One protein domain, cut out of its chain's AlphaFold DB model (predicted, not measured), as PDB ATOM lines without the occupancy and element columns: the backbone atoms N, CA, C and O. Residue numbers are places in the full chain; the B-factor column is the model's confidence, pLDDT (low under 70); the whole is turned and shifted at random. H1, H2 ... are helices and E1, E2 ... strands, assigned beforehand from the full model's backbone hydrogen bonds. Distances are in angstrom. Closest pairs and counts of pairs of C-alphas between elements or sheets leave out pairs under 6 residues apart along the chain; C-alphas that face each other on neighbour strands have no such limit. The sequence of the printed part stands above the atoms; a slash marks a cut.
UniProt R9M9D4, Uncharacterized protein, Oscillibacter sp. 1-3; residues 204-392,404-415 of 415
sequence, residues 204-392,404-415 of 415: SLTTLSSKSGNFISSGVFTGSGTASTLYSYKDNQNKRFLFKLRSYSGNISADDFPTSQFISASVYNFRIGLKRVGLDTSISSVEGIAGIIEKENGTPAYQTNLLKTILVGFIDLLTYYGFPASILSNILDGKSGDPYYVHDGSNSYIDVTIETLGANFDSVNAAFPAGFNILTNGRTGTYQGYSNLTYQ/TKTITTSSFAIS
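This is residues 204 to 392 and 404 to 415 of the 415 residues of an uncharacterized protein of Oscillibacter sp. 1-3 (UniProt R9M9D4). Two strongly twisted five-stranded sheets lie face to face as a sandwich, with E1, E2, E3, E8 and E5 over E10, E9, E4 and E7 and the edges E1 and E10 close together. H2 packs across E8 and reaches E6 and E7 with residues 306 to 310, H3 folds back beside it, and residues 294 to 300 stick out. The links of residues 215 to 225 and 248 to 261 lie at one end of the long axis. The printed part has 201 residues with three named helices and ten named strands, in the order E1 E2 E3 E4 E5 H1 H2 H3 E6 E7 E8 E9 E10; its class is mixed, helices and strands. Both sheets are antiparallel, and the whole is compact, with a radius of gyration of the C-alphas of 17.3 A and spans of 57 by 39 by 28 A.

One sheet runs E1 (residues 205 to 214), E2 (226 to 235), E3 (240 to 247), E8 (368 to 375), E5 (282 to 286). E1, E2 and E3 form a meander, each strand the antiparallel neighbour of the one before; N 211 and O 230 are 3.0 A apart, N 231 and O 244 2.8 A. Between E3 and E8, N 243 and O 370 are within hydrogen-bond range at 2.8 A; between E8 and E5, N 284 and O 373 are within hydrogen-bond range at 2.9 A. The other sheet runs E6 (337 to 342), E7 (347 to 354), E4 (262 to 276), E9 (381 to 392), E10 (407 to 414). Its pairs within hydrogen-bond range include N 340 and O 351, 2.7 A; N 272 and O 350, 2.9 A; N 271 and O 388, 2.8 A; N 409 and O 385, 2.8 A. Between the sheets, the closest C-alphas of E1 and E10 are Gly 213 and Ile 407, 5.3 A; of E4 and E8, Ile 272 and Ala 370, 6.6 A. H2 (306 to 320) is on the first sheet, over E8 and across the strands at 72 degrees on the local plane; it only grazes the other. H2 and H3 (325 to 332), a helical hairpin, touch at Thr 319 and Ala 325, 5.6 A. H1 (290 to 296) is close to H2 but not clearly touching, Ile 292 to Thr 309 at 7.6 A. Every O i to N i+4 pair is within range in H2; H1 has 2 of 3, H3 2 of 4.

E1 begins at C-alpha 205 (230.923, 184.230, 149.625) and E10 ends at C-alpha 414 (221.483, 185.136, 140.385). E4 spans 40.6 A, E9 36.8 A, E2 27.2 A and H2 21.8 A. E1 bends by 52 degrees at residue 208, E10 by 55 degrees at residue 410.

The C-alphas of Thr 259 and Gly 378, the two farthest apart, are 57.8 A apart. Residues 393 to 403 are not printed; C-alphas 392 and 404 are 11.3 A apart across the cut. The links E1 to E2, E3 to E4 and E7 to E8 are long. The mean pLDDT of the printed part is 83.1; residues 219, 290 to 306, 324 to 334 and 364 to 366 are under 70.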
ATOM      1  N   SER A 204     233.395 188.443 149.632       85.00
ATOM      2  CA  SER A 204     232.644 187.507 150.468       85.00
ATOM      3  C   SER A 204     231.861 186.506 149.628       85.00
ATOM      4  O   SER A 204     231.321 186.834 148.569       85.00
ATOM      5  N   LEU A 205     231.773 185.285 150.150       88.69
ATOM      6  CA  LEU A 205     230.923 184.230 149.625       88.69
ATOM      7  C   LEU A 205     229.730 184.025 150.548       88.69
ATOM      8  O   LEU A 205     229.879 183.973 151.768       88.69
ATOM      9  N   THR A 206     228.556 183.845 149.958       91.50
ATOM     10  CA  THR A 206     227.381 183.354 150.676       91.50
ATOM     11  C   THR A 206     227.276 181.851 150.469       91.50
ATOM     12  O   THR A 206     227.159 181.387 149.334       91.50
ATOM     13  N   THR A 207     227.297 181.077 151.553       92.25
ATOM     14  CA  THR A 207     226.985 179.645 151.497       92.25
ATOM     15  C   THR A 207     225.525 179.457 151.108       92.25
ATOM     16  O   THR A 207     224.632 180.018 151.738       92.25
ATOM     17  N   LEU A 208     225.285 178.666 150.065       93.12
ATOM     18  CA  LEU A 208     223.941 178.370 149.574       93.12
ATOM     19  C   LEU A 208     223.425 177.053 150.144       93.12
ATOM     20  O   LEU A 208     222.314 176.988 150.662       93.12
ATOM     21  N   SER A 209     224.232 175.999 150.035       92.75
ATOM     22  CA  SER A 209     223.882 174.662 150.507       92.75
ATOM     23  C   SER A 209     225.110 173.766 150.615       92.75
ATOM     24  O   SER A 209     226.131 174.015 149.978       92.75
ATOM     25  N   SER A 210     224.960 172.668 151.346       93.75
ATOM     26  CA  SER A 210     225.809 171.483 151.239       93.75
ATOM     27  C   SER A 210     224.913 170.274 151.015       93.75
ATOM     28  O   SER A 210     223.913 170.123 151.719       93.75
ATOM     29  N   LYS A 211     225.251 169.416 150.054       95.88
ATOM     30  CA  LYS A 211     224.518 168.171 149.818       95.88
ATOM     31  C   LYS A 211     225.490 167.015 149.688       95.88
ATOM     32  O   LYS A 211     226.516 167.161 149.033       95.88
ATOM     33  N   SER A 212     225.148 165.894 150.305       94.94
ATOM     34  CA  SER A 212     225.962 164.685 150.278       94.94
ATOM     35  C   SER A 212     225.409 163.659 149.296       94.94
ATOM     36  O   SER A 212     224.196 163.577 149.084       94.94
ATOM     37  N   GLY A 213     226.320 162.915 148.681       92.44
ATOM     38  CA  GLY A 213     226.063 161.751 147.846       92.44
ATOM     39  C   GLY A 213     226.522 160.509 148.590       92.44
ATOM     40  O   GLY A 213     227.497 160.561 149.341       92.44
ATOM     41  N   ASN A 214     225.810 159.406 148.390       93.25
ATOM     42  CA  ASN A 214     226.086 158.152 149.078       93.25
ATOM     43  C   ASN A 214     226.701 157.137 148.124       93.25
ATOM     44  O   ASN A 214     226.494 157.221 146.908       93.25
ATOM     45  N   PHE A 215     227.414 156.170 148.688       91.06
ATOM     46  CA  PHE A 215     227.837 154.999 147.939       91.06
ATOM     47  C   PHE A 215     226.624 154.223 147.425       91.06
ATOM     48  O   PHE A 215     225.555 154.227 148.048       91.06
ATOM     49  N   ILE A 216     226.791 153.580 146.273       86.25
ATOM     50  CA  ILE A 216     225.846 152.585 145.780       86.25
ATOM     51  C   ILE A 216     226.472 151.227 146.077       86.25
ATOM     52  O   ILE A 216     227.531 150.907 145.543       86.25
ATOM     53  N   SER A 217     225.833 150.472 146.969       79.69
ATOM     54  CA  SER A 217     226.233 149.099 147.267       79.69
ATOM     55  C   SER A 217     226.110 148.240 146.008       79.69
ATOM     56  O   SER A 217     225.233 148.454 145.167       79.69
ATOM     57  N   SER A 218     227.024 147.298 145.864       72.38
ATOM     58  CA  SER A 218     227.248 146.519 144.654       72.38
ATOM     59  C   SER A 218     227.855 145.179 145.082       72.38
ATOM     60  O   SER A 218     228.581 145.172 146.062       72.38
ATOM     61  N   GLY A 219     227.573 144.048 144.428       68.06
ATOM     62  CA  GLY A 219     227.835 142.712 145.007       68.06
ATOM     63  C   GLY A 219     229.192 142.521 145.720       68.06
ATOM     64  O   GLY A 219     229.237 141.926 146.792       68.06
ATOM     65  N   VAL A 220     230.283 143.080 145.179       72.62
ATOM     66  CA  VAL A 220     231.630 143.035 145.794       72.62
ATOM     67  C   VAL A 220     231.872 144.106 146.853       72.62
ATOM     68  O   VAL A 220     232.607 143.855 147.803       72.62
ATOM     69  N   PHE A 221     231.287 145.291 146.688       82.62
ATOM     70  CA  PHE A 221     231.383 146.397 147.633       82.62
ATOM     71  C   PHE A 221     230.040 146.602 148.348       82.62
ATOM     72  O   PHE A 221     229.100 147.191 147.806       82.62
ATOM     73  N   THR A 222     229.951 146.156 149.595       83.94
ATOM     74  CA  THR A 222     228.719 146.207 150.397       83.94
ATOM     75  C   THR A 222     228.546 147.520 151.160       83.94
ATOM     76  O   THR A 222     227.496 147.745 151.769       83.94
ATOM     77  N   GLY A 223     229.539 148.409 151.092       81.81
ATOM     78  CA  GLY A 223     229.582 149.625 151.886       81.81
ATOM     79  C   GLY A 223     228.428 150.585 151.625       81.81
ATOM     80  O   GLY A 223     227.843 150.680 150.542       81.81
ATOM     81  N   SER A 224     228.086 151.325 152.675       82.12
ATOM     82  CA  SER A 224     226.974 152.270 152.683       82.12
ATOM     83  C   SER A 224     227.359 153.562 153.399       82.12
ATOM     84  O   SER A 224     228.327 153.625 154.149       82.12
ATOM     85  N   GLY A 225     226.592 154.626 153.159       87.31
ATOM     86  CA  GLY A 225     226.822 155.930 153.776       87.31
ATOM     87  C   GLY A 225     227.428 156.956 152.824       87.31
ATOM     88  O   GLY A 225     227.347 156.818 151.603       87.31
ATOM     89  N   THR A 226     227.955 158.037 153.398       92.62
ATOM     90  CA  THR A 226     228.380 159.225 152.652       92.62
ATOM     91  C   THR A 226     229.651 158.953 151.856       92.62
ATOM     92  O   THR A 226     230.703 158.701 152.436       92.62
ATOM     93  N   ALA A 227     229.557 159.104 150.540       93.81
ATOM     94  CA  ALA A 227     230.678 159.016 149.614       93.81
ATOM     95  C   ALA A 227     231.278 160.390 149.312       93.81
ATOM     96  O   ALA A 227     232.483 160.542 149.178       93.81
ATOM     97  N   SER A 228     230.453 161.430 149.214       94.94
ATOM     98  CA  SER A 228     230.941 162.776 148.901       94.94
ATOM     99  C   SER A 228     230.027 163.868 149.422       94.94
ATOM    100  O   SER A 228     228.862 163.624 149.733       94.94
ATOM    101  N   THR A 229     230.552 165.090 149.518       95.44
ATOM    102  CA  THR A 229     229.771 166.287 149.843       95.44
ATOM    103  C   THR A 229     230.124 167.420 148.890       95.44
ATOM    104  O   THR A 229     231.278 167.835 148.806       95.44
ATOM    105  N   LEU A 230     229.106 167.957 148.214       95.88
ATOM    106  CA  LEU A 230     229.199 169.149 147.383       95.88
ATOM    107  C   LEU A 230     228.767 170.374 148.194       95.88
ATOM    108  O   LEU A 230     227.602 170.504 148.580       95.88
ATOM    109  N   TYR A 231     229.702 171.286 148.429       93.31
ATOM    110  CA  TYR A 231     229.449 172.594 149.025       93.31
ATOM    111  C   TYR A 231     229.214 173.621 147.923       93.31
ATOM    112  O   TYR A 231     229.943 173.633 146.936       93.31
ATOM    113  N   SER A 232     228.211 174.481 148.084       94.75
ATOM    114  CA  SER A 232     227.804 175.471 147.082       94.75
ATOM    115  C   SER A 232     227.836 176.880 147.656       94.75
ATOM    116  O   SER A 232     227.307 177.137 148.743       94.75
ATOM    117  N   TYR A 233     228.399 177.806 146.891       93.06
ATOM    118  CA  TYR A 233     228.597 179.195 147.277       93.06
ATOM    119  C   TYR A 233     228.173 180.136 146.151       93.06
ATOM    120  O   TYR A 233     228.335 179.833 144.968       93.06
ATOM    121  N   LYS A 234     227.671 181.309 146.529       94.19
ATOM    122  CA  LYS A 234     227.433 182.442 145.635       94.19
ATOM    123  C   LYS A 234     228.449 183.531 145.926       94.19
ATOM    124  O   LYS A 234     228.643 183.894 147.085       94.19
ATOM    125  N   ASP A 235     229.049 184.068 144.875       91.69
ATOM    126  CA  ASP A 235     229.846 185.282 144.980       91.69
ATOM    127  C   ASP A 235     228.927 186.498 145.171       91.69
ATOM    128  O   ASP A 235     227.968 186.704 144.422       91.69
ATOM    129  N   ASN A 236     229.201 187.295 146.206       87.88
ATOM    130  CA  ASN A 236     228.423 188.491 146.519       87.88
ATOM    131  C   ASN A 236     228.790 189.703 145.648       87.88
ATOM    132  O   ASN A 236     228.020 190.659 145.589       87.88
ATOM    133  N   GLN A 237     229.948 189.681 144.986       87.19
ATOM    134  CA  GLN A 237     230.452 190.771 144.152       87.19
ATOM    135  C   GLN A 237     230.312 190.474 142.656       87.19
ATOM    136  O   GLN A 237     229.962 191.371 141.888       87.19
ATOM    137  N   ASN A 238     230.520 189.222 142.238       89.06
ATOM    138  CA  ASN A 238     230.447 188.818 140.830       89.06
ATOM    139  C   ASN A 238     229.255 187.901 140.544       89.06
ATOM    140  O   ASN A 238     228.693 187.262 141.432       89.06
ATOM    141  N   LYS A 239     228.863 187.802 139.269       92.19
ATOM    142  CA  LYS A 239     227.836 186.850 138.826       92.19
ATOM    143  C   LYS A 239     228.442 185.449 138.724       92.19
ATOM    144  O   LYS A 239     228.682 184.961 137.626       92.19
ATOM    145  N   ARG A 240     228.737 184.831 139.868       92.88
ATOM    146  CA  ARG A 240     229.471 183.563 139.939       92.88
ATOM    147  C   ARG A 240     228.916 182.626 141.007       92.88
ATOM    148  O   ARG A 240     228.553 183.057 142.104       92.88
ATOM    149  N   PHE A 241     228.912 181.335 140.689       94.56
ATOM    150  CA  PHE A 241     228.756 180.256 141.663       94.56
ATOM    151  C   PHE A 241     230.075 179.509 141.835       94.56
ATOM    152  O   PHE A 241     230.779 179.280 140.854       94.56
ATOM    153  N   LEU A 242     230.394 179.122 143.069       92.25
ATOM    154  CA  LEU A 242     231.538 178.270 143.381       92.25
ATOM    155  C   LEU A 242     231.076 176.992 144.067       92.25
ATOM    156  O   LEU A 242     230.114 176.989 144.837       92.25
ATOM    157  N   PHE A 243     231.812 175.921 143.819       92.00
ATOM    158  CA  PHE A 243     231.574 174.602 144.360       92.00
ATOM    159  C   PHE A 243     232.863 174.016 144.917       92.00
ATOM    160  O   PHE A 243     233.941 174.268 144.383       92.00
ATOM    161  N   LYS A 244     232.738 173.221 145.980       89.31
ATOM    162  CA  LYS A 244     233.815 172.367 146.487       89.31
ATOM    163  C   LYS A 244     233.283 170.953 146.666       89.31
ATOM    164  O   LYS A 244     232.299 170.778 147.384       89.31
ATOM    165  N   LEU A 245     233.915 169.971 146.035       92.00
ATOM    166  CA  LEU A 245     233.578 168.558 146.171       92.00
ATOM    167  C   LEU A 245     234.583 167.881 147.095       92.00
ATOM    168  O   LEU A 245     235.764 167.769 146.780       92.00
ATOM    169  N   ARG A 246     234.098 167.447 148.253       91.62
ATOM    170  CA  ARG A 246     234.861 166.654 149.212       91.62
ATOM    171  C   ARG A 246     234.561 165.175 148.991       91.62
ATOM    172  O   ARG A 246     233.382 164.821 148.910       91.62
ATOM    173  N   SER A 247     235.594 164.344 148.922       92.31
ATOM    174  CA  SER A 247     235.464 162.885 148.928       92.31
ATOM    175  C   SER A 247     235.472 162.341 150.361       92.31
ATOM    176  O   SER A 247     235.752 163.070 151.311       92.31
ATOM    177  N   TYR A 248     235.125 161.068 150.519       92.12
ATOM    178  CA  TYR A 248     235.354 160.301 151.739       92.12
ATOM    179  C   TYR A 248     235.878 158.892 151.410       92.12
ATOM    180  O   TYR A 248     235.196 157.905 151.672       92.12
ATOM    181  N   SER A 249     237.068 158.778 150.808       89.44
ATOM    182  CA  SER A 249     237.710 157.465 150.585       89.44
ATOM    183  C   SER A 249     237.937 156.699 151.885       89.44
ATOM    184  O   SER A 249     237.756 155.490 151.899       89.44
ATOM    185  N   GLY A 250     238.227 157.389 152.993       87.00
ATOM    186  CA  GLY A 250     238.363 156.757 154.310       87.00
ATOM    187  C   GLY A 250     237.081 156.115 154.864       87.00
ATOM    188  O   GLY A 250     237.145 155.431 155.880       87.00
ATOM    189  N   ASN A 251     235.923 156.320 154.222       90.88
ATOM    190  CA  ASN A 251     234.690 155.599 154.556       90.88
ATOM    191  C   ASN A 251     234.589 154.231 153.856       90.88
ATOM    192  O   ASN A 251     233.618 153.524 154.095       90.88
ATOM    193  N   ILE A 252     235.544 153.881 152.989       91.56
ATOM    194  CA  ILE A 252     235.657 152.557 152.374       91.56
ATOM    195  C   ILE A 252     236.618 151.735 153.230       91.56
ATOM    196  O   ILE A 252     237.756 152.138 153.473       91.56
ATOM    197  N   SER A 253     236.151 150.586 153.694       89.69
ATOM    198  CA  SER A 253     236.852 149.728 154.642       89.69
ATOM    199  C   SER A 253     236.986 148.300 154.122       89.69
ATOM    200  O   SER A 253     236.354 147.905 153.145       89.69
ATOM    201  N   ALA A 254     237.803 147.497 154.805       88.12
ATOM    202  CA  ALA A 254     237.960 146.088 154.462       88.12
ATOM    203  C   ALA A 254     236.672 145.273 154.652       88.12
ATOM    204  O   ALA A 254     236.427 144.349 153.882       88.12
ATOM    205  N   ASP A 255     235.836 145.645 155.625       87.50
ATOM    206  CA  ASP A 255     234.565 144.964 155.899       87.50
ATOM    207  C   ASP A 255     233.555 145.142 154.752       87.50
ATOM    208  O   ASP A 255     232.642 144.330 154.597       87.50
ATOM    209  N   ASP A 256     233.749 146.162 153.907       85.81
ATOM    210  CA  ASP A 256     232.916 146.406 152.731       85.81
ATOM    211  C   ASP A 256     233.229 145.446 151.569       85.81
ATOM    212  O   ASP A 256     232.502 145.449 150.580       85.81
ATOM    213  N   PHE A 257     234.278 144.617 151.674       85.19
ATOM    214  CA  PHE A 257     234.691 143.640 150.657       85.19
ATOM    215  C   PHE A 257     234.680 142.204 151.210       85.19
ATOM    216  O   PHE A 257     235.728 141.592 151.410       85.19
ATOM    217  N   PRO A 258     233.507 141.600 151.450       79.12
ATOM    218  CA  PRO A 258     233.420 140.277 152.077       79.12
ATOM    219  C   PRO A 258     234.000 139.144 151.215       79.12
ATOM    220  O   PRO A 258     234.405 138.110 151.745       79.12
ATOM    221  N   THR A 259     234.043 139.324 149.892       76.56
ATOM    222  CA  THR A 259     234.512 138.320 148.924       76.56
ATOM    223  C   THR A 259     235.920 138.599 148.395       76.56
ATOM    224  O   THR A 259     236.428 137.832 147.577       76.56
ATOM    225  N   SER A 260     236.578 139.674 148.846       76.19
ATOM    226  CA  SER A 260     237.902 140.068 148.358       76.19
ATOM    227  C   SER A 260     238.709 140.798 149.429       76.19
ATOM    228  O   SER A 260     238.191 141.641 150.147       76.19
ATOM    229  N   GLN A 261     240.009 140.530 149.538       85.94
ATOM    230  CA  GLN A 261     240.836 141.244 150.511       85.94
ATOM    231  C   GLN A 261     241.105 142.681 150.031       85.94
ATOM    232  O   GLN A 261     241.847 142.888 149.072       85.94
ATOM    233  N   PHE A 262     240.509 143.669 150.699       90.81
ATOM    234  CA  PHE A 262     240.731 145.097 150.446       90.81
ATOM    235  C   PHE A 262     242.181 145.524 150.714       90.81
ATOM    236  O   PHE A 262     242.808 145.052 151.665       90.81
ATOM    237  N   ILE A 263     242.695 146.442 149.893       92.50
ATOM    238  CA  ILE A 263     244.042 147.016 150.021       92.50
ATOM    239  C   ILE A 263     243.963 148.529 150.189       92.50
ATOM    240  O   ILE A 263     244.488 149.060 151.164       92.50
ATOM    241  N   SER A 264     243.331 149.230 149.248       92.69
ATOM    242  CA  SER A 264     243.181 150.684 149.308       92.69
ATOM    243  C   SER A 264     242.031 151.172 148.428       92.69
ATOM    244  O   SER A 264     241.551 150.463 147.544       92.69
ATOM    245  N   ALA A 265     241.579 152.402 148.668       92.62
ATOM    246  CA  ALA A 265     240.599 153.079 147.831       92.62
ATOM    247  C   ALA A 265     241.049 154.509 147.545       92.62
ATOM    248  O   ALA A 265     241.629 155.173 148.399       92.62
ATOM    249  N   SER A 266     240.763 154.991 146.340       92.00
ATOM    250  CA  SER A 266     241.095 156.353 145.915       92.00
ATOM    251  C   SER A 266     240.063 156.882 144.926       92.00
ATOM    252  O   SER A 266     239.262 156.127 144.369       92.00
ATOM    253  N   VAL A 267     240.043 158.196 144.726       92.56
ATOM    254  CA  VAL A 267     239.186 158.835 143.727       92.56
ATOM    255  C   VAL A 267     239.733 158.515 142.340       92.56
ATOM    256  O   VAL A 267     240.861 158.873 142.021       92.56
ATOM    257  N   TYR A 268     238.915 157.866 141.512       92.75
ATOM    258  CA  TYR A 268     239.240 157.594 140.112       92.75
ATOM    259  C   TYR A 268     238.789 158.736 139.207       92.75
ATOM    260  O   TYR A 268     239.543 159.212 138.366       92.75
ATOM    261  N   ASN A 269     237.553 159.195 139.385       93.44
ATOM    262  CA  ASN A 269     236.976 160.244 138.561       93.44
ATOM    263  C   ASN A 269     236.075 161.140 139.403       93.44
ATOM    264  O   ASN A 269     235.369 160.661 140.296       93.44
ATOM    265  N   PHE A 270     236.062 162.434 139.097       92.56
ATOM    266  CA  PHE A 270     235.038 163.334 139.603       92.56
ATOM    267  C   PHE A 270     234.519 164.263 138.513       92.56
ATOM    268  O   PHE A 270     235.241 164.682 137.614       92.56
ATOM    269  N   ARG A 271     233.272 164.699 138.683       95.00
ATOM    270  CA  ARG A 271     232.663 165.774 137.907       95.00
ATOM    271  C   ARG A 271     232.002 166.780 138.830       95.00
ATOM    272  O   ARG A 271     231.255 166.394 139.726       95.00
ATOM    273  N   ILE A 272     232.194 168.067 138.559       95.69
ATOM    274  CA  ILE A 272     231.384 169.150 139.127       95.69
ATOM    275  C   ILE A 272     230.772 169.945 137.985       95.69
ATOM    276  O   ILE A 272     231.480 170.392 137.083       95.69
ATOM    277  N   GLY A 273     229.460 170.151 138.035       96.69
ATOM    278  CA  GLY A 273     228.738 170.884 137.011       96.69
ATOM    279  C   GLY A 273     227.708 171.859 137.553       96.69
ATOM    280  O   GLY A 273     227.249 171.774 138.693       96.69
ATOM    281  N   LEU A 274     227.332 172.790 136.683       97.00
ATOM    282  CA  LEU A 274     226.246 173.730 136.874       97.00
ATOM    283  C   LEU A 274     225.304 173.638 135.676       97.00
ATOM    284  O   LEU A 274     225.718 173.751 134.522       97.00
ATOM    285  N   LYS A 275     224.014 173.486 135.960       95.94
ATOM    286  CA  LYS A 275     222.955 173.439 134.957       95.94
ATOM    287  C   LYS A 275     221.996 174.601 135.141       95.94
ATOM    288  O   LYS A 275     221.531 174.865 136.247       95.94
ATOM    289  N   ARG A 276     221.645 175.267 134.047       94.31
ATOM    290  CA  ARG A 276     220.590 176.281 134.004       94.31
ATOM    291  C   ARG A 276     219.209 175.632 134.097       94.31
ATOM    292  O   ARG A 276     218.897 174.699 133.360       94.31
ATOM    293  N   VAL A 277     218.357 176.199 134.942       90.75
ATOM    294  CA  VAL A 277     216.927 175.895 135.044       90.75
ATOM    295  C   VAL A 277     216.162 177.078 134.438       90.75
ATOM    296  O   VAL A 277     216.019 178.120 135.069       90.75
ATOM    297  N   GLY A 278     215.729 176.953 133.179       82.19
ATOM    298  CA  GLY A 278     215.081 178.033 132.409       82.19
ATOM    299  C   GLY A 278     215.887 178.486 131.183       82.19
ATOM    300  O   GLY A 278     216.803 177.779 130.755       82.19
ATOM    301  N   LEU A 279     215.539 179.642 130.593       76.44
ATOM    302  CA  LEU A 279     216.087 180.110 129.300       76.44
ATOM    303  C   LEU A 279     216.745 181.507 129.317       76.44
ATOM    304  O   LEU A 279     217.399 181.866 128.343       76.44
ATOM    305  N   ASP A 280     216.603 182.287 130.390       76.00
ATOM    306  CA  ASP A 280     216.833 183.743 130.356       76.00
ATOM    307  C   ASP A 280     218.285 184.223 130.518       76.00
ATOM    308  O   ASP A 280     218.591 185.378 130.230       76.00
ATOM    309  N   THR A 281     219.185 183.357 130.969       90.44
ATOM    310  CA  THR A 281     220.597 183.669 131.276       90.44
ATOM    311  C   THR A 281     221.495 182.546 130.776       90.44
ATOM    312  O   THR A 281     220.971 181.510 130.398       90.44
ATOM    313  N   SER A 282     222.820 182.652 130.778       91.81
ATOM    314  CA  SER A 282     223.689 181.513 130.424       91.81
ATOM    315  C   SER A 282     224.913 181.418 131.319       91.81
ATOM    316  O   SER A 282     225.295 182.387 131.974       91.81
ATOM    317  N   ILE A 283     225.537 180.245 131.334       94.38
ATOM    318  CA  ILE A 283     226.887 180.081 131.861       94.38
ATOM    319  C   ILE A 283     227.826 180.606 130.776       94.38
ATOM    320  O   ILE A 283     227.716 180.203 129.618       94.38
ATOM    321  N   SER A 284     228.666 181.579 131.114       91.94
ATOM    322  CA  SER A 284     229.578 182.211 130.155       91.94
ATOM    323  C   SER A 284     230.932 181.531 130.100       91.94
ATOM    324  O   SER A 284     231.578 181.536 129.061       91.94
ATOM    325  N   SER A 285     231.396 181.023 131.238       89.75
ATOM    326  CA  SER A 285     232.688 180.366 131.350       89.75
ATOM    327  C   SER A 285     232.784 179.572 132.646       89.75
ATOM    328  O   SER A 285     232.078 179.840 133.626       89.75
ATOM    329  N   VAL A 286     233.731 178.644 132.655       88.31
ATOM    330  CA  VAL A 286     234.236 177.993 133.856       88.31
ATOM    331  C   VAL A 286     235.588 178.612 134.203       88.31
ATOM    332  O   VAL A 286     236.426 178.857 133.332       88.31
ATOM    333  N   GLU A 287     235.776 178.912 135.481       82.25
ATOM    334  CA  GLU A 287     237.006 179.490 136.022       82.25
ATOM    335  C   GLU A 287     238.220 178.584 135.776       82.25
ATOM    336  O   GLU A 287     238.097 177.364 135.707       82.25
ATOM    337  N   GLY A 288     239.394 179.185 135.574       71.00
ATOM    338  CA  GLY A 288     240.624 178.465 135.215       71.00
ATOM    339  C   GLY A 288     240.693 177.953 133.766       71.00
ATOM    340  O   GLY A 288     241.793 177.751 133.259       71.00
ATOM    341  N   ILE A 289     239.562 177.822 133.057       73.25
ATOM    342  CA  ILE A 289     239.519 177.286 131.681       73.25
ATOM    343  C   ILE A 289     239.757 178.364 130.619       73.25
ATOM    344  O   ILE A 289     240.409 178.105 129.611       73.25
ATOM    345  N   ALA A 290     239.293 179.599 130.838       63.94
ATOM    346  CA  ALA A 290     239.454 180.679 129.856       63.94
ATOM    347  C   ALA A 290     240.931 180.915 129.465       63.94
ATOM    348  O   ALA A 290     241.244 181.079 128.288       63.94
ATOM    349  N   GLY A 291     241.853 180.828 130.432       60.09
ATOM    350  CA  GLY A 291     243.296 180.946 130.188       60.09
ATOM    351  C   GLY A 291     243.938 179.739 129.487       60.09
ATOM    352  O   GLY A 291     245.072 179.852 129.020       60.09
ATOM    353  N   ILE A 292     243.245 178.597 129.406       63.91
ATOM    354  CA  ILE A 292     243.653 177.419 128.619       63.91
ATOM    355  C   ILE A 292     243.249 177.627 127.157       63.91
ATOM    356  O   ILE A 292     244.098 177.539 126.273       63.91
ATOM    357  N   ILE A 293     241.999 178.034 126.916       60.94
ATOM    358  CA  ILE A 293     241.454 178.294 125.572       60.94
ATOM    359  C   ILE A 293     242.236 179.408 124.850       60.94
ATOM    360  O   ILE A 293     242.506 179.323 123.651       60.94
ATOM    361  N   GLU A 294     242.646 180.462 125.565       55.91
ATOM    362  CA  GLU A 294     243.483 181.529 124.994       55.91
ATOM    363  C   GLU A 294     244.871 181.029 124.554       55.91
ATOM    364  O   GLU A 294     245.425 181.535 123.576       55.91
ATOM    365  N   LYS A 295     245.426 180.011 125.230       54.31
ATOM    366  CA  LYS A 295     246.722 179.407 124.886       54.31
ATOM    367  C   LYS A 295     246.610 178.403 123.738       54.31
ATOM    368  O   LYS A 295     247.472 178.412 122.859       54.31
ATOM    369  N   GLU A 296     245.537 177.613 123.698       53.81
ATOM    370  CA  GLU A 296     245.243 176.670 122.605       53.81
ATOM    371  C   GLU A 296     245.102 177.372 121.245       53.81
ATOM    372  O   GLU A 296     245.546 176.848 120.226       53.81
ATOM    373  N   ASN A 297     244.579 178.603 121.224       52.97
ATOM    374  CA  ASN A 297     244.451 179.411 120.005       52.97
ATOM    375  C   ASN A 297     245.773 180.039 119.510       52.97
ATOM    376  O   ASN A 297     245.792 180.647 118.437       52.97
ATOM    377  N   GLY A 298     246.875 179.922 120.264       46.16
ATOM    378  CA  GLY A 298     248.159 180.560 119.946       46.16
ATOM    379  C   GLY A 298     249.333 179.601 119.730       46.16
ATOM    380  O   GLY A 298     250.246 179.934 118.979       46.16
ATOM    381  N   THR A 299     249.355 178.433 120.382       42.22
ATOM    382  CA  THR A 299     250.405 177.400 120.237       42.22
ATOM    383  C   THR A 299     249.855 176.053 120.727       42.22
ATOM    384  O   THR A 299     249.172 176.056 121.749       42.22
ATOM    385  N   PRO A 300     250.152 174.896 120.099       38.81
ATOM    386  CA  PRO A 300     249.726 173.605 120.636       38.81
ATOM    387  C   PRO A 300     250.420 173.370 121.982       38.81
ATOM    388  O   PRO A 300     251.617 173.095 122.026       38.81
ATOM    389  N   ALA A 301     249.694 173.509 123.090       42.19
ATOM    390  CA  ALA A 301     250.216 173.275 124.432       42.19
ATOM    391  C   ALA A 301     250.255 171.769 124.750       42.19
ATOM    392  O   ALA A 301     249.721 171.315 125.756       42.19
ATOM    393  N   TYR A 302     250.910 170.980 123.898       41.50
ATOM    394  CA  TYR A 302     251.333 169.627 124.254       41.50
ATOM    395  C   TYR A 302     252.524 169.753 125.206       41.50
ATOM    396  O   TYR A 302     253.649 169.747 124.720       41.50
ATOM    397  N   GLN A 303     252.278 169.980 126.509       44.69
ATOM    398  CA  GLN A 303     253.178 169.603 127.627       44.69
ATOM    399  C   GLN A 303     252.789 170.136 129.024       44.69
ATOM    400  O   GLN A 303     253.481 169.839 129.996       44.69
ATOM    401  N   THR A 304     251.707 170.898 129.196       52.69
ATOM    402  CA  THR A 304     251.273 171.315 130.544       52.69
ATOM    403  C   THR A 304     250.209 170.368 131.083       52.69
ATOM    404  O   THR A 304     249.169 170.234 130.451       52.69
ATOM    405  N   ASN A 305     250.437 169.773 132.262       66.00
ATOM    406  CA  ASN A 305     249.409 169.077 133.048       66.00
ATOM    407  C   ASN A 305     248.160 169.987 133.135       66.00
ATOM    408  O   ASN A 305     248.181 171.034 133.798       66.00
ATOM    409  N   LEU A 306     247.114 169.655 132.364       68.44
ATOM    410  CA  LEU A 306     245.939 170.514 132.201       68.44
ATOM    411  C   LEU A 306     245.188 170.645 133.521       68.44
ATOM    412  O   LEU A 306     244.798 171.756 133.881       68.44
ATOM    413  N   LEU A 307     245.070 169.552 134.280       72.81
ATOM    414  CA  LEU A 307     244.480 169.570 135.614       72.81
ATOM    415  C   LEU A 307     245.193 170.583 136.518       72.81
ATOM    416  O   LEU A 307     244.540 171.415 137.144       72.81
ATOM    417  N   LYS A 308     246.531 170.583 136.522       72.88
ATOM    418  CA  LYS A 308     247.339 171.558 137.264       72.88
ATOM    419  C   LYS A 308     247.054 172.989 136.814       72.88
ATOM    420  O   LYS A 308     246.954 173.880 137.648       72.88
ATOM    421  N   THR A 309     246.878 173.221 135.517       70.06
ATOM    422  CA  THR A 309     246.556 174.560 134.991       70.06
ATOM    423  C   THR A 309     245.171 175.034 135.441       70.06
ATOM    424  O   THR A 309     245.042 176.163 135.917       70.06
ATOM    425  N   ILE A 310     244.159 174.166 135.348       73.56
ATOM    426  CA  ILE A 310     242.792 174.433 135.818       73.56
ATOM    427  C   ILE A 310     242.812 174.767 137.312       73.56
ATOM    428  O   ILE A 310     242.297 175.800 137.741       73.56
ATOM    429  N   LEU A 311     243.458 173.912 138.101       72.25
ATOM    430  CA  LEU A 311     243.536 174.052 139.545       72.25
ATOM    431  C   LEU A 311     244.285 175.324 139.970       72.25
ATOM    432  O   LEU A 311     243.792 176.001 140.864       72.25
ATOM    433  N   VAL A 312     245.386 175.726 139.313       73.56
ATOM    434  CA  VAL A 312     246.066 177.015 139.591       73.56
ATOM    435  C   VAL A 312     245.101 178.196 139.456       73.56
ATOM    436  O   VAL A 312     245.034 179.031 140.358       73.56
ATOM    437  N   GLY A 313     244.299 178.237 138.387       72.62
ATOM    438  CA  GLY A 313     243.282 179.282 138.219       72.62
ATOM    439  C   GLY A 313     242.256 179.298 139.358       72.62
ATOM    440  O   GLY A 313     241.825 180.362 139.806       72.62
ATOM    441  N   PHE A 314     241.911 178.124 139.892       76.88
ATOM    442  CA  PHE A 314     241.052 178.014 141.069       76.88
ATOM    443  C   PHE A 314     241.718 178.453 142.367       76.88
ATOM    444  O   PHE A 314     241.037 179.027 143.218       76.88
ATOM    445  N   ILE A 315     243.020 178.220 142.540       72.56
ATOM    446  CA  ILE A 315     243.746 178.683 143.727       72.56
ATOM    447  C   ILE A 315     243.696 180.198 143.824       72.56
ATOM    448  O   ILE A 315     243.361 180.726 144.885       72.56
ATOM    449  N   ASP A 316     243.994 180.894 142.728       73.31
ATOM    450  CA  ASP A 316     243.973 182.356 142.690       73.31
ATOM    451  C   ASP A 316     242.586 182.889 143.069       73.31
ATOM    452  O   ASP A 316     242.445 183.797 143.896       73.31
ATOM    453  N   LEU A 317     241.545 182.249 142.529       76.94
ATOM    454  CA  LEU A 317     240.157 182.569 142.823       76.94
ATOM    455  C   LEU A 317     239.787 182.316 144.289       76.94
ATOM    456  O   LEU A 317     239.143 183.147 144.919       76.94
ATOM    457  N   LEU A 318     240.151 181.174 144.859       76.50
ATOM    458  CA  LEU A 318     239.811 180.863 146.245       76.50
ATOM    459  C   LEU A 318     240.627 181.717 147.225       76.50
ATOM    460  O   LEU A 318     240.086 182.198 148.221       76.50
ATOM    461  N   THR A 319     241.884 182.015 146.907       75.81
ATOM    462  CA  THR A 319     242.714 182.949 147.683       75.81
ATOM    463  C   THR A 319     242.083 184.341 147.733       75.81
ATOM    464  O   THR A 319     242.102 184.998 148.774       75.81
ATOM    465  N   TYR A 320     241.430 184.774 146.648       77.88
ATOM    466  CA  TYR A 320     240.672 186.027 146.610       77.88
ATOM    467  C   TYR A 320     239.527 186.082 147.646       77.88
ATOM    468  O   TYR A 320     239.244 187.159 148.180       77.88
ATOM    469  N   TYR A 321     238.930 184.943 148.012       77.12
ATOM    470  CA  TYR A 321     237.917 184.846 149.078       77.12
ATOM    471  C   TYR A 321     238.490 184.439 150.446       77.12
ATOM    472  O   TYR A 321     237.731 184.063 151.337       77.12
ATOM    473  N   GLY A 322     239.813 184.517 150.634       72.06
ATOM    474  CA  GLY A 322     240.467 184.255 151.921       72.06
ATOM    475  C   GLY A 322     240.705 182.776 152.237       72.06
ATOM    476  O   GLY A 322     241.026 182.445 153.378       72.06
ATOM    477  N   PHE A 323     240.574 181.872 151.258       74.00
ATOM    478  CA  PHE A 323     241.046 180.498 151.436       74.00
ATOM    479  C   PHE A 323     242.587 180.478 151.413       74.00
ATOM    480  O   PHE A 323     243.180 181.104 150.534       74.00
ATOM    481  N   PRO A 324     243.267 179.784 152.344       68.31
ATOM    482  CA  PRO A 324     244.726 179.804 152.385       68.31
ATOM    483  C   PRO A 324     245.356 179.172 151.138       68.31
ATOM    484  O   PRO A 324     245.145 177.993 150.865       68.31
ATOM    485  N   ALA A 325     246.175 179.936 150.411       66.00
ATOM    486  CA  ALA A 325     246.837 179.465 149.193       66.00
ATOM    487  C   ALA A 325     247.720 178.228 149.432       66.00
ATOM    488  O   ALA A 325     247.743 177.336 148.596       66.00
ATOM    489  N   SER A 326     248.387 178.129 150.591       62.94
ATOM    490  CA  SER A 326     249.210 176.961 150.951       62.94
ATOM    491  C   SER A 326     248.401 175.666 151.017       62.94
ATOM    492  O   SER A 326     248.853 174.635 150.547       62.94
ATOM    493  N   ILE A 327     247.171 175.732 151.528       62.78
ATOM    494  CA  ILE A 327     246.250 174.592 151.581       62.78
ATOM    495  C   ILE A 327     245.818 174.164 150.176       62.78
ATOM    496  O   ILE A 327     245.690 172.979 149.885       62.78
ATOM    497  N   LEU A 328     245.570 175.139 149.306       62.41
ATOM    498  CA  LEU A 328     245.089 174.890 147.955       62.41
ATOM    499  C   LEU A 328     246.206 174.368 147.048       62.41
ATOM    500  O   LEU A 328     245.948 173.524 146.196       62.41
ATOM    501  N   SER A 329     247.444 174.822 147.254       61.28
ATOM    502  CA  SER A 329     248.619 174.332 146.530       61.28
ATOM    503  C   SER A 329     248.904 172.857 146.818       61.28
ATOM    504  O   SER A 329     249.436 172.179 145.951       61.28
ATOM    505  N   ASN A 330     248.468 172.321 147.959       61.91
ATOM    506  CA  ASN A 330     248.587 170.889 148.248       61.91
ATOM    507  C   ASN A 330     247.607 170.040 147.420       61.91
ATOM    508  O   ASN A 330     247.896 168.888 147.129       61.91
ATOM    509  N   ILE A 331     246.487 170.609 146.949       63.16
ATOM    510  CA  ILE A 331     245.604 169.939 145.970       63.16
ATOM    511  C   ILE A 331     246.346 169.737 144.635       63.16
ATOM    512  O   ILE A 331     246.057 168.801 143.891       63.16
ATOM    513  N   LEU A 332     247.295 170.629 144.329       60.59
ATOM    514  CA  LEU A 332     248.088 170.638 143.101       60.59
ATOM    515  C   LEU A 332     249.360 169.800 143.163       60.59
ATOM    516  O   LEU A 332     249.880 169.434 142.104       60.59
ATOM    517  N   ASP A 333     249.919 169.592 144.354       60.69
ATOM    518  CA  ASP A 333     251.241 168.998 144.473       60.69
ATOM    519  C   ASP A 333     251.146 167.475 144.352       60.69
ATOM    520  O   ASP A 333     250.392 166.814 145.058       60.69
ATOM    521  N   GLY A 334     251.838 166.917 143.361       62.53
ATOM    522  CA  GLY A 334     251.820 165.479 143.065       62.53
ATOM    523  C   GLY A 334     250.579 164.939 142.335       62.53
ATOM    524  O   GLY A 334     250.619 163.798 141.867       62.53
ATOM    525  N   LYS A 335     249.500 165.722 142.159       73.81
ATOM    526  CA  LYS A 335     248.289 165.257 141.453       73.81
ATOM    527  C   LYS A 335     248.323 165.511 139.939       73.81
ATOM    528  O   LYS A 335     248.652 166.596 139.453       73.81
ATOM    529  N   SER A 336     247.950 164.486 139.188       77.94
ATOM    530  CA  SER A 336     247.805 164.469 137.732       77.94
ATOM    531  C   SER A 336     246.440 163.900 137.361       77.94
ATOM    532  O   SER A 336     245.800 163.209 138.158       77.94
ATOM    533  N   GLY A 337     245.958 164.278 136.188       81.00
ATOM    534  CA  GLY A 337     244.626 163.939 135.732       81.00
ATOM    535  C   GLY A 337     244.370 164.453 134.328       81.00
ATOM    536  O   GLY A 337     244.947 165.470 133.928       81.00
ATOM    537  N   ASP A 338     243.455 163.786 133.639       83.62
ATOM    538  CA  ASP A 338     242.972 164.158 132.317       83.62
ATOM    539  C   ASP A 338     241.608 164.862 132.437       83.62
ATOM    540  O   ASP A 338     240.602 164.218 132.764       83.62
ATOM    541  N   PRO A 339     241.554 166.200 132.279       85.00
ATOM    542  CA  PRO A 339     240.318 166.948 132.398       85.00
ATOM    543  C   PRO A 339     239.555 167.014 131.071       85.00
ATOM    544  O   PRO A 339     240.052 167.506 130.060       85.00
ATOM    545  N   TYR A 340     238.271 166.682 131.124       87.56
ATOM    546  CA  TYR A 340     237.286 166.994 130.099       87.56
ATOM    547  C   TYR A 340     236.316 168.066 130.601       87.56
ATOM    548  O   TYR A 340     235.858 168.040 131.743       87.56
ATOM    549  N   TYR A 341     235.963 169.035 129.759       88.69
ATOM    550  CA  TYR A 341     235.136 170.151 130.202       88.69
ATOM    551  C   TYR A 341     234.170 170.657 129.136       88.69
ATOM    552  O   TYR A 341     234.449 170.656 127.940       88.69
ATOM    553  N   VAL A 342     233.031 171.161 129.606       92.12
ATOM    554  CA  VAL A 342     232.101 171.990 128.833       92.12
ATOM    555  C   VAL A 342     232.008 173.314 129.567       92.12
ATOM    556  O   VAL A 342     231.560 173.348 130.712       92.12
ATOM    557  N   HIS A 343     232.483 174.397 128.957       88.69
ATOM    558  CA  HIS A 343     232.767 175.626 129.697       88.69
ATOM    559  C   HIS A 343     231.661 176.688 129.632       88.69
ATOM    560  O   HIS A 343     231.690 177.626 130.424       88.69
ATOM    561  N   ASP A 344     230.692 176.578 128.725       90.75
ATOM    562  CA  ASP A 344     229.628 177.571 128.559       90.75
ATOM    563  C   ASP A 344     228.263 176.937 128.235       90.75
ATOM    564  O   ASP A 344     228.089 175.715 128.232       90.75
ATOM    565  N   GLY A 345     227.252 177.786 128.049       92.06
ATOM    566  CA  GLY A 345     225.919 177.382 127.617       92.06
ATOM    567  C   GLY A 345     224.934 177.149 128.764       92.06
ATOM    568  O   GLY A 345     224.887 177.893 129.747       92.06
ATOM    569  N   SER A 346     224.046 176.166 128.595       93.19
ATOM    570  CA  SER A 346     223.007 175.828 129.584       93.19
ATOM    571  C   SER A 346     223.429 174.748 130.575       93.19
ATOM    572  O   SER A 346     222.731 174.533 131.563       93.19
ATOM    573  N   ASN A 347     224.521 174.042 130.297       95.19
ATOM    574  CA  ASN A 347     225.066 173.001 131.148       95.19
ATOM    575  C   ASN A 347     226.579 172.984 130.971       95.19
ATOM    576  O   ASN A 347     227.053 172.665 129.886       95.19
ATOM    577  N   SER A 348     227.306 173.323 132.025       95.50
ATOM    578  CA  SER A 348     228.762 173.420 132.003       95.50
ATOM    579  C   SER A 348     229.328 172.606 133.153       95.50
ATOM    580  O   SER A 348     228.725 172.542 134.224       95.50
ATOM    581  N   TYR A 349     230.470 171.966 132.945       94.75
ATOM    582  CA  TYR A 349     231.089 171.098 133.938       94.75
ATOM    583  C   TYR A 349     232.583 170.924 133.692       94.75
ATOM    584  O   TYR A 349     233.068 171.100 132.576       94.75
ATOM    585  N   ILE A 350     233.271 170.536 134.761       91.81
ATOM    586  CA  ILE A 350     234.613 169.961 134.733       91.81
ATOM    587  C   ILE A 350     234.463 168.507 135.154       91.81
ATOM    588  O   ILE A 350     233.846 168.229 136.183       91.81
ATOM    589  N   ASP A 351     235.014 167.613 134.356       91.44
ATOM    590  CA  ASP A 351     235.146 166.186 134.593       91.44
ATOM    591  C   ASP A 351     236.637 165.851 134.560       91.44
ATOM    592  O   ASP A 351     237.341 166.343 133.685       91.44
ATOM    593  N   VAL A 352     237.143 165.097 135.526       89.25
ATOM    594  CA  VAL A 352     238.565 164.760 135.598       89.25
ATOM    595  C   VAL A 352     238.717 163.302 135.968       89.25
ATOM    596  O   VAL A 352     238.272 162.876 137.036       89.25
ATOM    597  N   THR A 353     239.426 162.570 135.117       90.56
ATOM    598  CA  THR A 353     239.974 161.257 135.455       90.56
ATOM    599  C   THR A 353     241.323 161.457 136.127       90.56
ATOM    600  O   THR A 353     242.192 162.138 135.590       90.56
ATOM    601  N   ILE A 354     241.491 160.909 137.324       88.38
ATOM    602  CA  ILE A 354     242.689 161.083 138.135       88.38
ATOM    603  C   ILE A 354     243.726 160.033 137.766       88.38
ATOM    604  O   ILE A 354     243.458 158.835 137.763       88.38
ATOM    605  N   GLU A 355     244.929 160.511 137.481       86.50
ATOM    606  CA  GLU A 355     246.067 159.695 137.070       86.50
ATOM    607  C   GLU A 355     247.005 159.396 138.248       86.50
ATOM    608  O   GLU A 355     247.814 158.476 138.184       86.50
ATOM    609  N   THR A 356     246.905 160.133 139.356       86.19
ATOM    610  CA  THR A 356     247.724 159.894 140.554       86.19
ATOM    611  C   THR A 356     247.134 158.785 141.426       86.19
ATOM    612  O   THR A 356     245.994 158.875 141.879       86.19
ATOM    613  N   LEU A 357     247.936 157.759 141.722       88.25
ATOM    614  CA  LEU A 357     247.563 156.673 142.634       88.25
ATOM    615  C   LEU A 357     247.362 157.183 144.066       88.25
ATOM    616  O   LEU A 357     248.099 158.051 144.526       88.25
ATOM    617  N   GLY A 358     246.371 156.629 144.770       86.62
ATOM    618  CA  GLY A 358     246.061 157.017 146.152       86.62
ATOM    619  C   GLY A 358     245.380 158.380 146.293       86.62
ATOM    620  O   GLY A 358     245.082 158.807 147.399       86.62
ATOM    621  N   ALA A 359     245.095 159.086 145.195       86.12
ATOM    622  CA  ALA A 359     244.541 160.424 145.289       86.12
ATOM    623  C   ALA A 359     243.172 160.444 145.990       86.12
ATOM    624  O   ALA A 359     242.227 159.765 145.585       86.12
ATOM    625  N   ASN A 360     243.053 161.302 146.997       84.31
ATOM    626  CA  ASN A 360     241.798 161.609 147.658       84.31
ATOM    627  C   ASN A 360     241.633 163.126 147.859       84.31
ATOM    628  O   ASN A 360     242.556 163.914 147.656       84.31
ATOM    629  N   PHE A 361     240.420 163.525 148.228       83.75
ATOM    630  CA  PHE A 361     240.014 164.895 148.541       83.75
ATOM    631  C   PHE A 361     239.218 164.908 149.858       83.75
ATOM    632  O   PHE A 361     238.170 165.558 149.973       83.75
ATOM    633  N   ASP A 362     239.691 164.137 150.846       81.81
ATOM    634  CA  ASP A 362     238.934 163.810 152.062       81.81
ATOM    635  C   ASP A 362     238.906 164.941 153.090       81.81
ATOM    636  O   ASP A 362     238.073 164.956 154.001       81.81
ATOM    637  N   SER A 363     239.767 165.944 152.941       72.00
ATOM    638  CA  SER A 363     239.750 167.154 153.758       72.00
ATOM    639  C   SER A 363     238.903 168.248 153.106       72.00
ATOM    640  O   SER A 363     238.994 168.492 151.908       72.00
ATOM    641  N   VAL A 364     238.128 169.010 153.892       61.09
ATOM    642  CA  VAL A 364     237.421 170.216 153.388       61.09
ATOM    643  C   VAL A 364     238.406 171.213 152.768       61.09
ATOM    644  O   VAL A 364     238.070 171.955 151.842       61.09
ATOM    645  N   ASN A 365     239.632 171.219 153.277       60.09
ATOM    646  CA  ASN A 365     240.728 172.051 152.815       60.09
ATOM    647  C   ASN A 365     241.317 171.547 151.484       60.09
ATOM    648  O   ASN A 365     241.726 172.375 150.680       60.09
ATOM    649  N   ALA A 366     241.225 170.242 151.208       64.81
ATOM    650  CA  ALA A 366     241.661 169.603 149.966       64.81
ATOM    651  C   ALA A 366     240.510 169.300 148.979       64.81
ATOM    652  O   ALA A 366     240.719 168.649 147.965       64.81
ATOM    653  N   ALA A 367     239.283 169.752 149.255       79.62
ATOM    654  CA  ALA A 367     238.126 169.491 148.399       79.62
ATOM    655  C   ALA A 367     238.276 170.151 147.017       79.62
ATOM    656  O   ALA A 367     238.590 171.344 146.933       79.62
ATOM    657  N   PHE A 368     237.976 169.401 145.952       82.94
ATOM    658  CA  PHE A 368     238.163 169.852 144.577       82.94
ATOM    659  C   PHE A 368     237.253 171.049 144.250       82.94
ATOM    660  O   PHE A 368     236.034 170.955 144.441       82.94
ATOM    661  N   PRO A 369     237.801 172.176 143.768       85.06
ATOM    662  CA  PRO A 369     237.015 173.369 143.500       85.06
ATOM    663  C   PRO A 369     236.544 173.486 142.047       85.06
ATOM    664  O   PRO A 369     237.252 173.125 141.114       85.06
ATOM    665  N   ALA A 370     235.366 174.078 141.849       88.31
ATOM    666  CA  ALA A 370     234.887 174.510 140.537       88.31
ATOM    667  C   ALA A 370     234.120 175.835 140.636       88.31
ATOM    668  O   ALA A 370     233.514 176.144 141.661       88.31
ATOM    669  N   GLY A 371     234.120 176.627 139.569       90.44
ATOM    670  CA  GLY A 371     233.596 177.990 139.564       90.44
ATOM    671  C   GLY A 371     233.012 178.331 138.207       90.44
ATOM    672  O   GLY A 371     233.630 178.067 137.181       90.44
ATOM    673  N   PHE A 372     231.814 178.903 138.208       93.25
ATOM    674  CA  PHE A 372     231.006 179.107 137.011       93.25
ATOM    675  C   PHE A 372     230.557 180.559 136.937       93.25
ATOM    676  O   PHE A 372     229.855 181.043 137.834       93.25
ATOM    677  N   ASN A 373     230.950 181.244 135.868       93.00
ATOM    678  CA  ASN A 373     230.553 182.619 135.598       93.00
ATOM    679  C   ASN A 373     229.241 182.658 134.834       93.00
ATOM    680  O   ASN A 373     228.994 181.853 133.935       93.00
ATOM    681  N   ILE A 374     228.404 183.623 135.193       94.25
ATOM    682  CA  ILE A 374     227.039 183.728 134.711       94.25
ATOM    683  C   ILE A 374     226.861 185.018 133.923       94.25
ATOM    684  O   ILE A 374     227.044 186.119 134.445       94.25
ATOM    685  N   LEU A 375     226.400 184.879 132.684       93.06
ATOM    686  CA  LEU A 375     225.922 185.987 131.875       93.06
ATOM    687  C   LEU A 375     224.430 186.198 132.142       93.06
ATOM    688  O   LEU A 375     223.583 185.415 131.702       93.06
ATOM    689  N   THR A 376     224.106 187.257 132.886       89.69
ATOM    690  CA  THR A 376     222.721 187.543 133.288       89.69
ATOM    691  C   THR A 376     221.971 188.440 132.307       89.69
ATOM    692  O   THR A 376     220.751 188.356 132.219       89.69
ATOM    693  N   ASN A 377     222.669 189.303 131.556       85.88
ATOM    694  CA  ASN A 377     222.062 190.293 130.652       85.88
ATOM    695  C   ASN A 377     220.930 191.117 131.311       85.88
ATOM    696  O   ASN A 377     219.945 191.469 130.665       85.88
ATOM    697  N   GLY A 378     221.052 191.392 132.616       87.06
ATOM    698  CA  GLY A 378     220.047 192.121 133.399       87.06
ATOM    699  C   GLY A 378     218.805 191.307 133.793       87.06
ATOM    700  O   GLY A 378     217.843 191.888 134.290       87.06
ATOM    701  N   ARG A 379     218.804 189.985 133.579       91.00
ATOM    702  CA  ARG A 379     217.733 189.058 133.984       91.00
ATOM    703  C   ARG A 379     218.165 188.192 135.164       91.00
ATOM    704  O   ARG A 379     219.347 187.966 135.384       91.00
ATOM    705  N   THR A 380     217.198 187.647 135.894       92.06
ATOM    706  CA  THR A 380     217.478 186.646 136.931       92.06
ATOM    707  C   THR A 380     217.555 185.255 136.313       92.06
ATOM    708  O   THR A 380     216.585 184.772 135.732       92.06
ATOM    709  N   GLY A 381     218.698 184.600 136.473       92.38
ATOM    710  CA  GLY A 381     218.923 183.210 136.109       92.38
ATOM    711  C   GLY A 381     218.740 182.270 137.290       92.38
ATOM    712  O   GLY A 381     219.071 182.628 138.422       92.38
ATOM    713  N   THR A 382     218.260 181.057 137.017       94.88
ATOM    714  CA  THR A 382     218.139 179.981 138.009       94.88
ATOM    715  C   THR A 382     219.024 178.804 137.612       94.88
ATOM    716  O   THR A 382     219.077 178.446 136.435       94.88
ATOM    717  N   TYR A 383     219.728 178.210 138.575       95.81
ATOM    718  CA  TYR A 383     220.730 177.174 138.325       95.81
ATOM    719  C   TYR A 383     220.740 176.084 139.395       95.81
ATOM    720  O   TYR A 383     220.432 176.353 140.550       95.81
ATOM    721  N   GLN A 384     221.150 174.870 139.031       96.12
ATOM    722  CA  GLN A 384     221.397 173.753 139.942       96.12
ATOM    723  C   GLN A 384     222.829 173.259 139.783       96.12
ATOM    724  O   GLN A 384     223.275 172.995 138.667       96.12
ATOM    725  N   GLY A 385     223.537 173.129 140.901       97.00
ATOM    726  CA  GLY A 385     224.823 172.452 140.942       97.00
ATOM    727  C   GLY A 385     224.631 170.942 141.002       97.00
ATOM    728  O   GLY A 385     223.662 170.453 141.589       97.00
ATOM    729  N   TYR A 386     225.560 170.201 140.419       97.19
ATOM    730  CA  TYR A 386     225.591 168.750 140.523       97.19
ATOM    731  C   TYR A 386     227.022 168.225 140.559       97.19
ATOM    732  O   TYR A 386     227.960 168.916 140.156       97.19
ATOM    733  N   SER A 387     227.187 167.001 141.050       97.00
ATOM    734  CA  SER A 387     228.469 166.310 140.997       97.00
ATOM    735  C   SER A 387     228.321 164.800 140.906       97.00
ATOM    736  O   SER A 387     227.375 164.223 141.451       97.00
ATOM    737  N   ASN A 388     229.310 164.181 140.275       93.94
ATOM    738  CA  ASN A 388     229.491 162.739 140.196       93.94
ATOM    739  C   ASN A 388     230.873 162.410 140.760       93.94
ATOM    740  O   ASN A 388     231.814 163.180 140.569       93.94
ATOM    741  N   LEU A 389     230.983 161.294 141.470       94.00
ATOM    742  CA  LEU A 389     232.247 160.802 141.998       94.00
ATOM    743  C   LEU A 389     232.302 159.293 141.779       94.00
ATOM    744  O   LEU A 389     231.336 158.594 142.082       94.00
ATOM    745  N   THR A 390     233.426 158.803 141.285       92.88
ATOM    746  CA  THR A 390     233.690 157.374 141.138       92.88
ATOM    747  C   THR A 390     234.996 157.073 141.847       92.88
ATOM    748  O   THR A 390     236.001 157.759 141.640       92.88
ATOM    749  N   TYR A 391     234.979 156.052 142.693       94.00
ATOM    750  CA  TYR A 391     236.185 155.549 143.337       94.00
ATOM    751  C   TYR A 391     236.724 154.357 142.572       94.00
ATOM    752  O   TYR A 391     235.969 153.642 141.916       94.00
ATOM    753  N   GLN A 392     238.016 154.121 142.720       92.50
ATOM    754  CA  GLN A 392     238.607 152.823 142.456       92.50
ATOM    755  C   GLN A 392     238.995 152.167 143.780       92.50
ATOM    756  O   GLN A 392     239.461 152.845 144.700       92.50
ATOM    757  N   THR A 404     228.904 156.066 142.886       90.62
ATOM    758  CA  THR A 404     228.201 156.893 143.877       90.62
ATOM    759  C   THR A 404     226.949 157.524 143.280       90.62
ATOM    760  O   THR A 404     226.835 157.720 142.067       90.62
ATOM    761  N   LYS A 405     225.979 157.862 144.138       90.06
ATOM    762  CA  LYS A 405     224.788 158.598 143.706       90.06
ATOM    763  C   LYS A 405     225.169 160.017 143.291       90.06
ATOM    764  O   LYS A 405     225.848 160.731 144.028       90.06
ATOM    765  N   THR A 406     224.636 160.451 142.148       91.88
ATOM    766  CA  THR A 406     224.783 161.834 141.676       91.88
ATOM    767  C   THR A 406     224.211 162.805 142.709       91.88
ATOM    768  O   THR A 406     223.066 162.672 143.152       91.88
ATOM    769  N   ILE A 407     224.988 163.823 143.070       95.56
ATOM    770  CA  ILE A 407     224.513 164.923 143.907       95.56
ATOM    771  C   ILE A 407     223.850 165.951 142.999       95.56
ATOM    772  O   ILE A 407     224.412 166.346 141.986       95.56
ATOM    773  N   THR A 408     222.668 166.441 143.367       95.19
ATOM    774  CA  THR A 408     222.029 167.592 142.704       95.19
ATOM    775  C   THR A 408     221.475 168.541 143.750       95.19
ATOM    776  O   THR A 408     220.664 168.136 144.587       95.19
ATOM    777  N   THR A 409     221.918 169.792 143.742       95.31
ATOM    778  CA  THR A 409     221.533 170.795 144.738       95.31
ATOM    779  C   THR A 409     220.106 171.305 144.528       95.31
ATOM    780  O   THR A 409     219.453 171.049 143.510       95.31
ATOM    781  N   SER A 410     219.617 172.089 145.490       91.25
ATOM    782  CA  SER A 410     218.485 172.979 145.240       91.25
ATOM    783  C   SER A 410     218.833 174.008 144.156       91.25
ATOM    784  O   SER A 410     219.997 174.209 143.802       91.25
ATOM    785  N   SER A 411     217.798 174.637 143.602       93.44
ATOM    786  CA  SER A 411     217.970 175.713 142.629       93.44
ATOM    787  C   SER A 411     218.404 177.014 143.309       93.44
ATOM    788  O   SER A 411     217.858 177.390 144.346       93.44
ATOM    789  N   PHE A 412     219.347 177.725 142.696       91.25
ATOM    790  CA  PHE A 412     219.889 179.004 143.147       91.25
ATOM    791  C   PHE A 412     219.606 180.103 142.127       91.25
ATOM    792  O   PHE A 412     219.684 179.861 140.923       91.25
ATOM    793  N   ALA A 413     219.343 181.320 142.603       91.81
ATOM    794  CA  ALA A 413     219.084 182.475 141.749       91.81
ATOM    795  C   ALA A 413     220.243 183.486 141.747       91.81
ATOM    796  O   ALA A 413     220.848 183.801 142.785       91.81
ATOM    797  N   ILE A 414     220.513 184.057 140.574       91.69
ATOM    798  CA  ILE A 414     221.483 185.136 140.385       91.69
ATOM    799  C   ILE A 414     220.971 186.133 139.346       91.69
ATOM    800  O   ILE A 414     220.432 185.737 138.320       91.69
ATOM    801  N   SER A 415     221.107 187.422 139.641       88.38
ATOM    802  CA  SER A 415     220.598 188.549 138.845       88.38
ATOM    803  C   SER A 415     221.734 189.483 138.494       88.38
ATOM    804  O   SER A 415     222.440 189.815 139.476       88.38
TER     805      SER A 415